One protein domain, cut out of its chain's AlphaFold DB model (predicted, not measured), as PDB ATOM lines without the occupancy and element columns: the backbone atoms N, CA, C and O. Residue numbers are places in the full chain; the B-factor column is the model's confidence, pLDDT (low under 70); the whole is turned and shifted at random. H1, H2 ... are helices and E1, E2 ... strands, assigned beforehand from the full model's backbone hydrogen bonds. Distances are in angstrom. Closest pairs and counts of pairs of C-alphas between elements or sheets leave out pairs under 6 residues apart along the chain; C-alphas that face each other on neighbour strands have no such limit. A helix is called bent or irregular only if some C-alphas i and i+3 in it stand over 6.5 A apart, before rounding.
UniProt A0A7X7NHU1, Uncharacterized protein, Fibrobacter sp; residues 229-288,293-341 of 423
ATOM      1  N   ALA A 229      56.983 -29.575   2.540       92.12
ATOM      2  CA  ALA A 229      56.159 -28.598   3.241       92.12
ATOM      3  C   ALA A 229      54.958 -28.125   2.412       92.12
ATOM      4  O   ALA A 229      53.900 -27.835   2.960       92.12
ATOM      5  N   GLY A 230      55.119 -28.050   1.087       93.12
ATOM      6  CA  GLY A 230      54.038 -27.673   0.182       93.12
ATOM      7  C   GLY A 230      52.935 -28.728   0.130       93.12
ATOM      8  O   GLY A 230      51.761 -28.364   0.121       93.12
ATOM      9  N   ASN A 231      53.301 -30.013   0.161       93.19
ATOM     10  CA  ASN A 231      52.332 -31.111   0.192       93.19
ATOM     11  C   ASN A 231      51.537 -31.070   1.498       93.19
ATOM     12  O   ASN A 231      50.307 -31.028   1.468       93.19
ATOM     13  N   PHE A 232      52.244 -30.961   2.627       93.81
ATOM     14  CA  PHE A 232      51.616 -30.863   3.942       93.81
ATOM     15  C   PHE A 232      50.712 -29.630   4.059       93.81
ATOM     16  O   PHE A 232      49.563 -29.742   4.479       93.81
ATOM     17  N   LYS A 233      51.179 -28.455   3.616       93.50
ATOM     18  CA  LYS A 233      50.368 -27.233   3.618       93.50
ATOM     19  C   LYS A 233      49.123 -27.380   2.745       93.50
ATOM     20  O   LYS A 233      48.041 -27.000   3.170       93.50
ATOM     21  N   SER A 234      49.250 -27.967   1.555       91.56
ATOM     22  CA  SER A 234      48.090 -28.218   0.698       91.56
ATOM     23  C   SER A 234      47.075 -29.150   1.363       91.56
ATOM     24  O   SER A 234      45.880 -28.979   1.135       91.56
ATOM     25  N   TYR A 235      47.527 -30.135   2.138       90.62
ATOM     26  CA  TYR A 235      46.654 -31.000   2.927       90.62
ATOM     27  C   TYR A 235      45.968 -30.224   4.065       90.62
ATOM     28  O   TYR A 235      44.744 -30.278   4.188       90.62
ATOM     29  N   LEU A 236      46.726 -29.428   4.824       91.56
ATOM     30  CA  LEU A 236      46.202 -28.589   5.903       91.56
ATOM     31  C   LEU A 236      45.168 -27.568   5.401       91.56
ATOM     32  O   LEU A 236      44.110 -27.417   6.005       91.56
ATOM     33  N   ASP A 237      45.440 -26.901   4.278       91.94
ATOM     34  CA  ASP A 237      44.528 -25.926   3.674       91.94
ATOM     35  C   ASP A 237      43.211 -26.593   3.257       91.94
ATOM     36  O   ASP A 237      42.135 -26.024   3.439       91.94
ATOM     37  N   LYS A 238      43.263 -27.823   2.726       87.94
ATOM     38  CA  LYS A 238      42.045 -28.596   2.457       87.94
ATOM     39  C   LYS A 238      41.284 -28.849   3.764       87.94
ATOM     40  O   LYS A 238      40.080 -28.610   3.787       87.94
ATOM     41  N   LEU A 239      41.964 -29.268   4.840       86.94
ATOM     42  CA  LEU A 239      41.312 -29.611   6.110       86.94
ATOM     43  C   LEU A 239      40.577 -28.400   6.680       86.94
ATOM     44  O   LEU A 239      39.390 -28.488   6.975       86.94
ATOM     45  N   LYS A 240      41.255 -27.250   6.735       89.19
ATOM     46  CA  LYS A 240      40.690 -25.979   7.215       89.19
ATOM     47  C   LYS A 240      39.511 -25.477   6.369       89.19
ATOM     48  O   LYS A 240      38.643 -24.777   6.874       89.19
ATOM     49  N   ASN A 241      39.452 -25.826   5.081       88.81
ATOM     50  CA  ASN A 241      38.321 -25.459   4.219       88.81
ATOM     51  C   ASN A 241      37.072 -26.320   4.453       88.81
ATOM     52  O   ASN A 241      35.974 -25.898   4.087       88.81
ATOM     53  N   HIS A 242      37.233 -27.522   5.005       84.44
ATOM     54  CA  HIS A 242      36.131 -28.461   5.208       84.44
ATOM     55  C   HIS A 242      35.684 -28.522   6.673       84.44
ATOM     56  O   HIS A 242      34.504 -28.727   6.953       84.44
ATOM     57  N   PHE A 243      36.605 -28.293   7.607       84.50
ATOM     58  CA  PHE A 243      36.385 -28.489   9.033       84.50
ATOM     59  C   PHE A 243      36.705 -27.222   9.823       84.50
ATOM     60  O   PHE A 243      37.616 -26.481   9.452       84.50
ATOM     61  N   PRO A 244      35.969 -26.949  10.916       88.12
ATOM     62  CA  PRO A 244      36.281 -25.822  11.780       88.12
ATOM     63  C   PRO A 244      37.649 -26.018  12.437       88.12
ATOM     64  O   PRO A 244      38.020 -27.141  12.790       88.12
ATOM     65  N   ASP A 245      38.354 -24.911  12.671       88.56
ATOM     66  CA  ASP A 245      39.703 -24.904  13.243       88.56
ATOM     67  C   ASP A 245      39.811 -25.775  14.505       88.56
ATOM     68  O   ASP A 245      40.718 -26.592  14.604       88.56
ATOM     69  N   SER A 246      38.849 -25.701  15.431       86.94
ATOM     70  CA  SER A 246      38.870 -26.505  16.666       86.94
ATOM     71  C   SER A 246      38.961 -28.015  16.419       86.94
ATOM     72  O   SER A 246      39.612 -28.727  17.173       86.94
ATOM     73  N   ILE A 247      38.342 -28.530  15.353       84.62
ATOM     74  CA  ILE A 247      38.448 -29.954  15.006       84.62
ATOM     75  C   ILE A 247      39.828 -30.251  14.420       84.62
ATOM     76  O   ILE A 247      40.469 -31.226  14.810       84.62
ATOM     77  N   VAL A 248      40.321 -29.384  13.532       85.50
ATOM     78  CA  VAL A 248      41.648 -29.538  12.928       85.50
ATOM     79  C   VAL A 248      42.735 -29.553  14.007       85.50
ATOM     80  O   VAL A 248      43.495 -30.512  14.094       85.50
ATOM     81  N   TYR A 249      42.795 -28.542  14.871       88.50
ATOM     82  CA  TYR A 249      43.856 -28.444  15.873       88.50
ATOM     83  C   TYR A 249      43.691 -29.461  17.010       88.50
ATOM     84  O   TYR A 249      44.634 -30.195  17.305       88.50
ATOM     85  N   ASP A 250      42.510 -29.551  17.628       85.19
ATOM     86  CA  ASP A 250      42.361 -30.322  18.869       85.19
ATOM     87  C   ASP A 250      42.209 -31.829  18.613       85.19
ATOM     88  O   ASP A 250      42.660 -32.631  19.428       85.19
ATOM     89  N   HIS A 251      41.597 -32.226  17.489       80.62
ATOM     90  CA  HIS A 251      41.237 -33.628  17.234       80.62
ATOM     91  C   HIS A 251      42.108 -34.289  16.162       80.62
ATOM     92  O   HIS A 251      42.408 -35.472  16.281       80.62
ATOM     93  N   ILE A 252      42.532 -33.557  15.123       82.44
ATOM     94  CA  ILE A 252      43.384 -34.115  14.054       82.44
ATOM     95  C   ILE A 252      44.870 -33.966  14.391       82.44
ATOM     96  O   ILE A 252      45.653 -34.890  14.199       82.44
ATOM     97  N   PHE A 253      45.271 -32.806  14.910       87.12
ATOM     98  CA  PHE A 253      46.660 -32.550  15.297       87.12
ATOM     99  C   PHE A 253      46.927 -32.758  16.794       87.12
ATOM    100  O   PHE A 253      48.046 -32.518  17.250       87.12
ATOM    101  N   LEU A 254      45.933 -33.241  17.552       85.56
ATOM    102  CA  LEU A 254      46.039 -33.572  18.979       85.56
ATOM    103  C   LEU A 254      46.609 -32.414  19.823       85.56
ATOM    104  O   LEU A 254      47.432 -32.613  20.717       85.56
ATOM    105  N   GLY A 255      46.215 -31.180  19.497       84.00
ATOM    106  CA  GLY A 255      46.703 -29.955  20.136       84.00
ATOM    107  C   GLY A 255      48.068 -29.467  19.638       84.00
ATOM    108  O   GLY A 255      48.561 -28.445  20.116       84.00
ATOM    109  N   SER A 256      48.687 -30.156  18.674       86.38
ATOM    110  CA  SER A 256      49.871 -29.649  17.975       86.38
ATOM    111  C   SER A 256      49.487 -28.468  17.085       86.38
ATOM    112  O   SER A 256      48.423 -28.464  16.471       86.38
ATOM    113  N   ASP A 257      50.378 -27.481  16.973       90.19
ATOM    114  CA  ASP A 257      50.190 -26.328  16.092       90.19
ATOM    115  C   ASP A 257      50.857 -26.574  14.717       90.19
ATOM    116  O   ASP A 257      52.076 -26.390  14.573       90.19
ATOM    117  N   PRO A 258      50.096 -27.004  13.687       90.94
ATOM    118  CA  PRO A 258      50.618 -27.221  12.345       90.94
ATOM    119  C   PRO A 258      51.098 -25.933  11.664       90.94
ATOM    120  O   PRO A 258      51.955 -26.019  10.782       90.94
ATOM    121  N   ASP A 259      50.615 -24.750  12.060       91.31
ATOM    122  CA  ASP A 259      51.098 -23.488  11.494       91.31
ATOM    123  C   ASP A 259      52.487 -23.160  12.048       91.31
ATOM    124  O   ASP A 259      53.403 -22.884  11.270       91.31
ATOM    125  N   THR A 260      52.700 -23.321  13.360       90.62
ATOM    126  CA  THR A 260      54.044 -23.226  13.960       90.62
ATOM    127  C   THR A 260      55.011 -24.228  13.320       90.62
ATOM    128  O   THR A 260      56.155 -23.879  13.014       90.62
ATOM    129  N   PHE A 261      54.566 -25.460  13.048       91.94
ATOM    130  CA  PHE A 261      55.388 -26.441  12.337       91.94
ATOM    131  C   PHE A 261      55.818 -25.940  10.944       91.94
ATOM    132  O   PHE A 261      56.997 -26.044  10.587       91.94
ATOM    133  N   ILE A 262      54.896 -25.352  10.174       90.94
ATOM    134  CA  ILE A 262      55.182 -24.805   8.840       90.94
ATOM    135  C   ILE A 262      56.104 -23.581   8.906       90.94
ATOM    136  O   ILE A 262      57.034 -23.469   8.104       90.94
ATOM    137  N   GLU A 263      55.860 -22.657   9.833       89.62
ATOM    138  CA  GLU A 263      56.582 -21.384   9.898       89.62
ATOM    139  C   GLU A 263      57.984 -21.514  10.506       89.62
ATOM    140  O   GLU A 263      58.926 -20.853  10.052       89.62
ATOM    141  N   VAL A 264      58.134 -22.369  11.520       87.69
ATOM    142  CA  VAL A 264      59.355 -22.478  12.327       87.69
ATOM    143  C   VAL A 264      60.124 -23.747  11.984       87.69
ATOM    144  O   VAL A 264      61.271 -23.676  11.533       87.69
ATOM    145  N   ASN A 265      59.501 -24.913  12.147       85.75
ATOM    146  CA  ASN A 265      60.224 -26.187  12.129       85.75
ATOM    147  C   ASN A 265      60.704 -26.535  10.715       85.75
ATOM    148  O   ASN A 265      61.870 -26.873  10.522       85.75
ATOM    149  N   ILE A 266      59.855 -26.353   9.701       86.81
ATOM    150  CA  ILE A 266      60.221 -26.586   8.293       86.81
ATOM    151  C   ILE A 266      61.368 -25.676   7.837       86.81
ATOM    152  O   ILE A 266      62.206 -26.081   7.024       86.81
ATOM    153  N   LYS A 267      61.410 -24.436   8.334       88.94
ATOM    154  CA  LYS A 267      62.451 -23.470   7.975       88.94
ATOM    155  C   LYS A 267      63.792 -23.828   8.611       88.94
ATOM    156  O   LYS A 267      64.824 -23.687   7.958       88.94
ATOM    157  N   ASN A 268      63.764 -24.275   9.863       90.81
ATOM    158  CA  ASN A 268      64.970 -24.572  10.628       90.81
ATOM    159  C   ASN A 268      65.532 -25.969  10.333       90.81
ATOM    160  O   ASN A 268      66.743 -26.146  10.433       90.81
ATOM    161  N   ARG A 269      64.674 -26.929   9.947       92.88
ATOM    162  CA  ARG A 269      65.020 -28.349   9.736       92.88
ATOM    163  C   ARG A 269      65.884 -28.904  10.869       92.88
ATOM    164  O   ARG A 269      66.939 -29.492  10.640       92.88
ATOM    165  N   ASP A 270      65.456 -28.643  12.098       93.94
ATOM    166  CA  ASP A 270      66.119 -29.106  13.311       93.94
ATOM    167  C   ASP A 270      65.632 -30.506  13.726       93.94
ATOM    168  O   ASP A 270      64.798 -31.130  13.064       93.94
ATOM    169  N   ASP A 271      66.148 -31.017  14.845       93.12
ATOM    170  CA  ASP A 271      65.736 -32.320  15.377       93.12
ATOM    171  C   ASP A 271      64.227 -32.370  15.704       93.12
ATOM    172  O   ASP A 271      63.619 -33.437  15.602       93.12
ATOM    173  N   THR A 272      63.596 -31.232  16.027       92.75
ATOM    174  CA  THR A 272      62.144 -31.162  16.249       92.75
ATOM    175  C   THR A 272      61.391 -31.431  14.951       92.75
ATOM    176  O   THR A 272      60.501 -32.277  14.939       92.75
ATOM    177  N   TYR A 273      61.777 -30.783  13.846       95.12
ATOM    178  CA  TYR A 273      61.213 -31.043  12.518       95.12
ATOM    179  C   TYR A 273      61.295 -32.527  12.142       95.12
ATOM    180  O   TYR A 273      60.279 -33.151  11.828       95.12
ATOM    181  N   TYR A 274      62.494 -33.106  12.237       96.12
ATOM    182  CA  TYR A 274      62.755 -34.500  11.876       96.12
ATOM    183  C   TYR A 274      62.023 -35.506  12.763       96.12
ATOM    184  O   TYR A 274      61.633 -36.571  12.278       96.12
ATOM    185  N   ARG A 275      61.822 -35.183  14.046       93.88
ATOM    186  CA  ARG A 275      61.028 -35.996  14.972       93.88
ATOM    187  C   ARG A 275      59.544 -35.941  14.625       93.88
ATOM    188  O   ARG A 275      58.918 -36.992  14.580       93.88
ATOM    189  N   THR A 276      59.007 -34.756  14.336       93.06
ATOM    190  CA  THR A 276      57.588 -34.574  13.999       93.06
ATOM    191  C   THR A 276      57.195 -35.332  12.730       93.06
ATOM    192  O   THR A 276      56.181 -36.015  12.726       93.06
ATOM    193  N   ILE A 277      58.002 -35.285  11.664       95.00
ATOM    194  CA  ILE A 277      57.670 -35.983  10.403       95.00
ATOM    195  C   ILE A 277      57.871 -37.503  10.463       95.00
ATOM    196  O   ILE A 277      57.410 -38.226   9.575       95.00
ATOM    197  N   ARG A 278      58.593 -37.988  11.481       93.56
ATOM    198  CA  ARG A 278      58.791 -39.417  11.755       93.56
ATOM    199  C   ARG A 278      57.562 -40.046  12.404       93.56
ATOM    200  O   ARG A 278      57.364 -41.247  12.264       93.56
ATOM    201  N   ASP A 279      56.809 -39.248  13.152       87.94
ATOM    202  CA  ASP A 279      55.672 -39.709  13.933       87.94
ATOM    203  C   ASP A 279      54.510 -40.088  13.003       87.94
ATOM    204  O   ASP A 279      54.022 -39.260  12.230       87.94
ATOM    205  N   ALA A 280      54.133 -41.366  13.019       77.12
ATOM    206  CA  ALA A 280      53.075 -41.912  12.172       77.12
ATOM    207  C   ALA A 280      51.677 -41.678  12.764       77.12
ATOM    208  O   ALA A 280      50.684 -41.778  12.044       77.12
ATOM    209  N   ASP A 281      51.603 -41.327  14.050       73.81
ATOM    210  CA  ASP A 281      50.337 -41.122  14.756       73.81
ATOM    211  C   ASP A 281      49.775 -39.714  14.525       73.81
ATOM    212  O   ASP A 281      48.660 -39.401  14.936       73.81
ATOM    213  N   LEU A 282      50.525 -38.856  13.828       81.69
ATOM    214  CA  LEU A 282      50.146 -37.482  13.538       81.69
ATOM    215  C   LEU A 282      49.875 -37.275  12.045       81.69
ATOM    216  O   LEU A 282      50.534 -37.838  11.170       81.69
ATOM    217  N   ALA A 283      48.975 -36.340  11.737       88.12
ATOM    218  CA  ALA A 283      48.605 -35.980  10.367       88.12
ATOM    219  C   ALA A 283      49.739 -35.336   9.530       88.12
ATOM    220  O   ALA A 283      49.551 -34.996   8.360       88.12
ATOM    221  N   PHE A 284      50.948 -35.207  10.092       92.19
ATOM    222  CA  PHE A 284      52.146 -34.760   9.376       92.19
ATOM    223  C   PHE A 284      52.596 -35.735   8.281       92.19
ATOM    224  O   PHE A 284      53.358 -35.318   7.404       92.19
ATOM    225  N   VAL A 285      52.106 -36.983   8.273       91.94
ATOM    226  CA  VAL A 285      52.408 -37.991   7.240       91.94
ATOM    227  C   VAL A 285      52.082 -37.515   5.817       91.94
ATOM    228  O   VAL A 285      52.818 -37.813   4.882       91.94
ATOM    229  N   HIS A 286      51.070 -36.665   5.632       91.75
ATOM    230  CA  HIS A 286      50.691 -36.148   4.311       91.75
ATOM    231  C   HIS A 286      51.688 -35.152   3.687       91.75
ATOM    232  O   HIS A 286      51.478 -34.669   2.572       91.75
ATOM    233  N   GLY A 287      52.782 -34.828   4.381       94.25
ATOM    234  CA  GLY A 287      53.911 -34.128   3.771       94.25
ATOM    235  C   GLY A 287      54.821 -35.026   2.931       94.25
ATOM    236  O   GLY A 287      55.528 -34.504   2.067       94.25
ATOM    237  N   TRP A 288      54.798 -36.345   3.142       95.88
ATOM    238  CA  TRP A 288      55.557 -37.298   2.331       95.88
ATOM    239  C   TRP A 288      54.979 -37.393   0.909       95.88
ATOM    240  O   TRP A 288      53.771 -37.291   0.697       95.88
ATOM    241  N   PRO A 293      46.127 -42.654   2.084       83.00
ATOM    242  CA  PRO A 293      45.423 -42.440   0.833       83.00
ATOM    243  C   PRO A 293      45.623 -41.010   0.329       83.00
ATOM    244  O   PRO A 293      45.669 -40.040   1.090       83.00
ATOM    245  N   GLY A 294      45.700 -40.862  -0.992       75.00
ATOM    246  CA  GLY A 294      45.530 -39.548  -1.592       75.00
ATOM    247  C   GLY A 294      44.098 -39.071  -1.349       75.00
ATOM    248  O   GLY A 294      43.159 -39.806  -1.641       75.00
ATOM    249  N   LEU A 295      43.925 -37.844  -0.858       74.00
ATOM    250  CA  LEU A 295      42.601 -37.245  -0.652       74.00
ATOM    251  C   LEU A 295      42.247 -36.285  -1.789       74.00
ATOM    252  O   LEU A 295      43.079 -35.476  -2.238       74.00
ATOM    253  N   ASP A 296      41.002 -36.360  -2.256       69.44
ATOM    254  CA  ASP A 296      40.453 -35.391  -3.199       69.44
ATOM    255  C   ASP A 296      40.126 -34.044  -2.511       69.44
ATOM    256  O   ASP A 296      40.572 -33.762  -1.396       69.44
ATOM    257  N   THR A 297      39.433 -33.135  -3.200       67.38
ATOM    258  CA  THR A 297      39.022 -31.843  -2.615       67.38
ATOM    259  C   THR A 297      37.881 -31.967  -1.605       67.38
ATOM    260  O   THR A 297      37.626 -31.019  -0.871       67.38
ATOM    261  N   ASN A 298      37.197 -33.109  -1.571       68.06
ATOM    262  CA  ASN A 298      36.030 -33.378  -0.740       68.06
ATOM    263  C   ASN A 298      36.352 -34.311   0.436       68.06
ATOM    264  O   ASN A 298      35.420 -34.806   1.065       68.06
ATOM    265  N   PHE A 299      37.636 -34.570   0.718       68.19
ATOM    266  CA  PHE A 299      38.076 -35.544   1.726       68.19
ATOM    267  C   PHE A 299      37.547 -36.961   1.493       68.19
ATOM    268  O   PHE A 299      37.529 -37.789   2.400       68.19
ATOM    269  N   GLN A 300      37.152 -37.271   0.259       69.00
ATOM    270  CA  GLN A 300      36.829 -38.633  -0.113       69.00
ATOM    271  C   GLN A 300      38.129 -39.358  -0.448       69.00
ATOM    272  O   GLN A 300      39.009 -38.831  -1.144       69.00
ATOM    273  N   ILE A 301      38.250 -40.575   0.090       67.94
ATOM    274  CA  ILE A 301      39.247 -41.540  -0.361       67.94
ATOM    275  C   ILE A 301      39.052 -41.651  -1.866       67.94
ATOM    276  O   ILE A 301      37.928 -41.869  -2.323       67.94
ATOM    277  N   LYS A 302      40.111 -41.450  -2.651       72.06
ATOM    278  CA  LYS A 302      39.950 -41.612  -4.094       72.06
ATOM    279  C   LYS A 302      39.514 -43.054  -4.397       72.06
ATOM    280  O   LYS A 302      40.009 -43.961  -3.726       72.06
ATOM    281  N   PRO A 303      38.652 -43.289  -5.403       77.38
ATOM    282  CA  PRO A 303      38.091 -44.613  -5.679       77.38
ATOM    283  C   PRO A 303      39.127 -45.740  -5.797       77.38
ATOM    284  O   PRO A 303      38.848 -46.878  -5.438       77.38
ATOM    285  N   GLU A 304      40.346 -45.438  -6.255       77.81
ATOM    286  CA  GLU A 304      41.452 -46.401  -6.327       77.81
ATOM    287  C   GLU A 304      41.929 -46.950  -4.968       77.81
ATOM    288  O   GLU A 304      42.574 -47.998  -4.933       77.81
ATOM    289  N   TYR A 305      41.611 -46.276  -3.862       74.38
ATOM    290  CA  TYR A 305      42.025 -46.631  -2.505       74.38
ATOM    291  C   TYR A 305      40.871 -47.155  -1.638       74.38
ATOM    292  O   TYR A 305      41.131 -47.677  -0.556       74.38
ATOM    293  N   GLU A 306      39.615 -47.070  -2.095       75.38
ATOM    294  CA  GLU A 306      38.429 -47.485  -1.321       75.38
ATOM    295  C   GLU A 306      38.436 -48.972  -0.939       75.38
ATOM    296  O   GLU A 306      37.844 -49.347   0.064       75.38
ATOM    297  N   SER A 307      39.115 -49.829  -1.710       74.94
ATOM    298  CA  SER A 307      39.244 -51.263  -1.400       74.94
ATOM    299  C   SER A 307      40.419 -51.600  -0.474       74.94
ATOM    300  O   SER A 307      40.670 -52.774  -0.218       74.94
ATOM    301  N   ILE A 308      41.230 -50.604  -0.111       73.56
ATOM    302  CA  ILE A 308      42.459 -50.760   0.684       73.56
ATOM    303  C   ILE A 308      42.359 -49.953   1.975       73.56
ATOM    304  O   ILE A 308      43.046 -50.270   2.938       73.56
ATOM    305  N   TYR A 309      41.530 -48.913   2.011       74.62
ATOM    306  CA  TYR A 309      41.364 -48.043   3.161       74.62
ATOM    307  C   TYR A 309      39.912 -48.019   3.604       74.62
ATOM    308  O   TYR A 309      39.012 -47.726   2.819       74.62
ATOM    309  N   SER A 310      39.715 -48.253   4.894       69.88
ATOM    310  CA  SER A 310      38.425 -48.098   5.548       69.88
ATOM    311  C   SER A 310      38.371 -46.766   6.284       69.88
ATOM    312  O   SER A 310      39.370 -46.282   6.825       69.88
ATOM    313  N   LYS A 311      37.178 -46.178   6.307       70.62
ATOM    314  CA  LYS A 311      36.878 -44.997   7.113       70.62
ATOM    315  C   LYS A 311      36.472 -45.436   8.511       70.62
ATOM    316  O   LYS A 311      35.684 -46.372   8.655       70.62
ATOM    317  N   TYR A 312      36.988 -44.762   9.528       63.50
ATOM    318  CA  TYR A 312      36.509 -44.918  10.894       63.50
ATOM    319  C   TYR A 312      35.633 -43.722  11.270       63.50
ATOM    320  O   TYR A 312      36.058 -42.568  11.167       63.50
ATOM    321  N   ASP A 313      34.403 -44.022  11.676       62.53
ATOM    322  CA  ASP A 313      33.420 -43.033  12.107       62.53
ATOM    323  C   ASP A 313      33.674 -42.728  13.588       62.53
ATOM    324  O   ASP A 313      33.525 -43.598  14.449       62.53
ATOM    325  N   VAL A 314      34.168 -41.522  13.883       57.56
ATOM    326  CA  VAL A 314      34.635 -41.168  15.236       57.56
ATOM    327  C   VAL A 314      33.460 -40.984  16.195       57.56
ATOM    328  O   VAL A 314      33.602 -41.225  17.394       57.56
ATOM    329  N   ASP A 315      32.292 -40.609  15.672       58.09
ATOM    330  CA  ASP A 315      31.066 -40.459  16.446       58.09
ATOM    331  C   ASP A 315      29.830 -40.588  15.533       58.09
ATOM    332  O   ASP A 315      29.593 -39.701  14.708       58.09
ATOM    333  N   PRO A 316      28.998 -41.635  15.685       55.25
ATOM    334  CA  PRO A 316      27.780 -41.787  14.892       55.25
ATOM    335  C   PRO A 316      26.729 -40.693  15.159       55.25
ATOM    336  O   PRO A 316      25.819 -40.524  14.348       55.25
ATOM    337  N   GLU A 317      26.824 -39.938  16.263       58.44
ATOM    338  CA  GLU A 317      25.939 -38.799  16.547       58.44
ATOM    339  C   GLU A 317      26.416 -37.488  15.897       58.44
ATOM    340  O   GLU A 317      25.591 -36.607  15.638       58.44
ATOM    341  N   GLN A 318      27.715 -37.357  15.589       59.34
ATOM    342  CA  GLN A 318      28.294 -36.169  14.939       59.34
ATOM    343  C   GLN A 318      28.739 -36.393  13.488       59.34
ATOM    344  O   GLN A 318      29.049 -35.412  12.812       59.34
ATOM    345  N   ALA A 319      28.695 -37.639  12.996       49.09
ATOM    346  CA  ALA A 319      28.966 -38.038  11.613       49.09
ATOM    347  C   ALA A 319      30.240 -37.392  11.052       49.09
ATOM    348  O   ALA A 319      30.205 -36.721  10.015       49.09
ATOM    349  N   GLN A 320      31.355 -37.529  11.769       54.38
ATOM    350  CA  GLN A 320      32.622 -36.983  11.303       54.38
ATOM    351  C   GLN A 320      33.640 -38.093  11.001       54.38
ATOM    352  O   GLN A 320      34.206 -38.728  11.894       54.38
ATOM    353  N   GLU A 321      33.853 -38.305   9.700       55.25
ATOM    354  CA  GLU A 321      34.748 -39.293   9.094       55.25
ATOM    355  C   GLU A 321      36.138 -38.670   8.845       55.25
ATOM    356  O   GLU A 321      36.310 -37.921   7.883       55.25
ATOM    357  N   TYR A 322      37.147 -38.977   9.667       60.59
ATOM    358  CA  TYR A 322      38.518 -38.464   9.433       60.59
ATOM    359  C   TYR A 322      39.629 -39.494   9.517       60.59
ATOM    360  O   TYR A 322      40.737 -39.221   9.056       60.59
ATOM    361  N   LEU A 323      39.373 -40.636  10.154       64.69
ATOM    362  CA  LEU A 323      40.399 -41.644  10.361       64.69
ATOM    363  C   LEU A 323      40.372 -42.612   9.185       64.69
ATOM    364  O   LEU A 323      39.344 -43.226   8.887       64.69
ATOM    365  N   PHE A 324      41.521 -42.747   8.532       70.56
ATOM    366  CA  PHE A 324      41.722 -43.674   7.430       70.56
ATOM    367  C   PHE A 324      42.719 -44.722   7.876       70.56
ATOM    368  O   PHE A 324      43.867 -44.388   8.140       70.56
ATOM    369  N   TYR A 325      42.306 -45.983   7.921       67.94
ATOM    370  CA  TYR A 325      43.215 -47.083   8.228       67.94
ATOM    371  C   TYR A 325      43.263 -48.063   7.064       67.94
ATOM    372  O   TYR A 325      42.284 -48.251   6.338       67.94
ATOM    373  N   LYS A 326      44.428 -48.683   6.878       70.19
ATOM    374  CA  LYS A 326      44.645 -49.669   5.823       70.19
ATOM    375  C   LYS A 326      43.971 -50.991   6.199       70.19
ATOM    376  O   LYS A 326      44.321 -51.621   7.195       70.19
ATOM    377  N   GLU A 327      43.009 -51.421   5.396       64.00
ATOM    378  CA  GLU A 327      42.319 -52.697   5.524       64.00
ATOM    379  C   GLU A 327      43.313 -53.856   5.309       64.00
ATOM    380  O   GLU A 327      44.077 -53.882   4.342       64.00
ATOM    381  N   GLY A 328      43.350 -54.809   6.248       61.88
ATOM    382  CA  GLY A 328      44.260 -55.962   6.197       61.88
ATOM    383  C   GLY A 328      45.625 -55.782   6.877       61.88
ATOM    384  O   GLY A 328      46.470 -56.666   6.746       61.88
ATOM    385  N   ALA A 329      45.849 -54.705   7.641       57.84
ATOM    386  CA  ALA A 329      47.077 -54.502   8.428       57.84
ATOM    387  C   ALA A 329      47.280 -55.494   9.611       57.84
ATOM    388  O   ALA A 329      48.319 -55.463  10.263       57.84
ATOM    389  N   GLY A 330      46.348 -56.425   9.860       58.66
ATOM    390  CA  GLY A 330      46.381 -57.349  11.007       58.66
ATOM    391  C   GLY A 330      45.868 -56.711  12.308       58.66
ATOM    392  O   GLY A 330      45.323 -55.614  12.272       58.66
ATOM    393  N   ASP A 331      46.041 -57.389  13.453       54.50
ATOM    394  CA  ASP A 331      45.684 -56.893  14.808       54.50
ATOM    395  C   ASP A 331      46.493 -55.651  15.247       54.50
ATOM    396  O   ASP A 331      46.303 -55.132  16.345       54.50
ATOM    397  N   ASP A 332      47.382 -55.147  14.392       54.62
ATOM    398  CA  ASP A 332      48.166 -53.933  14.614       54.62
ATOM    399  C   ASP A 332      47.328 -52.682  14.280       54.62
ATOM    400  O   ASP A 332      47.727 -51.795  13.531       54.62
ATOM    401  N   THR A 333      46.113 -52.608  14.839       47.81
ATOM    402  CA  THR A 333      45.139 -51.511  14.654       47.81
ATOM    403  C   THR A 333      45.603 -50.170  15.244       47.81
ATOM    404  O   THR A 333      44.823 -49.226  15.330       47.81
ATOM    405  N   SER A 334      46.863 -50.082  15.669       49.34
ATOM    406  CA  SER A 334      47.599 -48.852  15.969       49.34
ATOM    407  C   SER A 334      48.077 -48.135  14.697       49.34
ATOM    408  O   SER A 334      48.525 -46.996  14.761       49.34
ATOM    409  N   SER A 335      47.991 -48.778  13.527       54.06
ATOM    410  CA  SER A 335      48.613 -48.301  12.297       54.06
ATOM    411  C   SER A 335      47.868 -47.128  11.642       54.06
ATOM    412  O   SER A 335      46.819 -47.319  11.020       54.06
ATOM    413  N   ALA A 336      48.504 -45.952  11.691       57.22
ATOM    414  CA  ALA A 336      48.322 -44.821  10.780       57.22
ATOM    415  C   ALA A 336      46.917 -44.188  10.774       57.22
ATOM    416  O   ALA A 336      46.210 -44.248   9.774       57.22
ATOM    417  N   MET A 337      46.544 -43.499  11.863       67.94
ATOM    418  CA  MET A 337      45.279 -42.741  11.966       67.94
ATOM    419  C   MET A 337      45.036 -41.772  10.794       67.94
ATOM    420  O   MET A 337      43.890 -41.522  10.419       67.94
ATOM    421  N   TYR A 338      46.114 -41.247  10.209       77.25
ATOM    422  CA  TYR A 338      46.079 -40.204   9.187       77.25
ATOM    423  C   TYR A 338      46.786 -40.615   7.890       77.25
ATOM    424  O   TYR A 338      47.198 -39.756   7.122       77.25
ATOM    425  N   GLY A 339      46.936 -41.916   7.629       81.00
ATOM    426  CA  GLY A 339      47.553 -42.425   6.403       81.00
ATOM    427  C   GLY A 339      48.978 -42.961   6.567       81.00
ATOM    428  O   GLY A 339      49.598 -42.904   7.622       81.00
ATOM    429  N   PHE A 340      49.485 -43.539   5.487       84.94
ATOM    430  CA  PHE A 340      50.675 -44.368   5.413       84.94
ATOM    431  C   PHE A 340      51.630 -43.854   4.334       84.94
ATOM    432  O   PHE A 340      51.199 -43.426   3.269       84.94
ATOM    433  N   SER A 341      52.932 -43.946   4.585       90.00
ATOM    434  CA  SER A 341      53.985 -43.625   3.619       90.00
ATOM    435  C   SER A 341      55.120 -44.641   3.766       90.00
ATOM    436  O   SER A 341      55.656 -44.834   4.862       90.00
TER     437      SER A 341
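Overview. This is residues 229 to 288 and 293 to 341 of the 423 residues of an uncharacterized protein of Fibrobacter sp (UniProt A0A7X7NHU1). A hairpin of two strands, E1 and E2, with long loops at one end of the domain, stands beside a cluster of five short helices at the other end. In the cluster H1, H3, H4 and H5 form a ring of contacts, H2 is near H1, and residues 338 to 341 run between the hairpin and the helices. The printed part has 109 residues, with five named helices followed by two named strands, H1 H2 H3 H4 H5 E1 E2, and one antiparallel sheet in the order E1 - E2. The class is mostly helix. The whole is compact, with a radius of gyration of the C-alphas of 14.0 A and spans of 39 by 30 by 23 A.

Along the chain. E1 is residues 309 to 313, 13.0 A from first to last C-alpha. E2 is residues 321 to 326, 14.7 A long, and ends at C-alpha 326 at (44.645, -49.669, 5.823). H1, residues 229 to 242, is the longest helix by residues, 20.1 A long, and begins at C-alpha 229 at (56.159, -28.598, 3.241). H2 is residues 245 to 252, H3 is residues 258 to 268 and 14.7 A long, H4 is residues 271 to 278, and H5 is residues 283 to 287. H3 is irregular, but only just: C-alphas 263 and 266 are 6.55 A apart. H5 is neither bent nor irregular, but only just: C-alphas 283 and 286 are 6.4 A apart.

Arrangement. E1 and E2 form a hairpin, antiparallel at 144 degrees, with N 310 and O 325 at 2.9 A and N 325 and O 310 at 3.1 A, both within hydrogen-bond range. The closest C-alphas of H2 and E2, those of Ile 252 and Tyr 322, are 8.0 A apart. H2 and H1 are close but not clearly touching, with the closest C-alphas, Lys 240 and Val 248, at 6.8 A. H1 touches H5 with residues 229 to 235 alone; the closest C-alphas are Phe 232 and Gly 287, 4.0 A. H1 touches H3 at a shallow tilt of 9 degrees, opposite ways, closest at the C-alphas of Ala 229 and Ile 266, 6.8 A. H3 touches H4 at a steep tilt of 55 degrees, opposite ways, closest at the C-alphas of Asn 265 and Tyr 273, 5.0 A. H4 and H5 touch only at the corner, closest at the C-alphas of Ile 277 and Phe 284, 5.8 A. H3 and H5 are only just apart, at 8.2 A. In H1, H2 and H4 every O i to N i+4 pair is within hydrogen-bond range; H3 has 5 of 7, and H5 has 0 of 1, with 1 of 2 O i to N i+3 pairs.

Size, cuts and confidence. The C-alphas farthest apart, Asn 268 and Glu 317, are 42.0 A apart. Residues 289 to 292 are not printed, and C-alphas 288 and 293 across the cut are 11.5 A apart. Of the links that are printed whole, none is long. Mean pLDDT of the printed part is 79.0; 31 residues are under 70, among them residues 312 to 323 and 327 to 337.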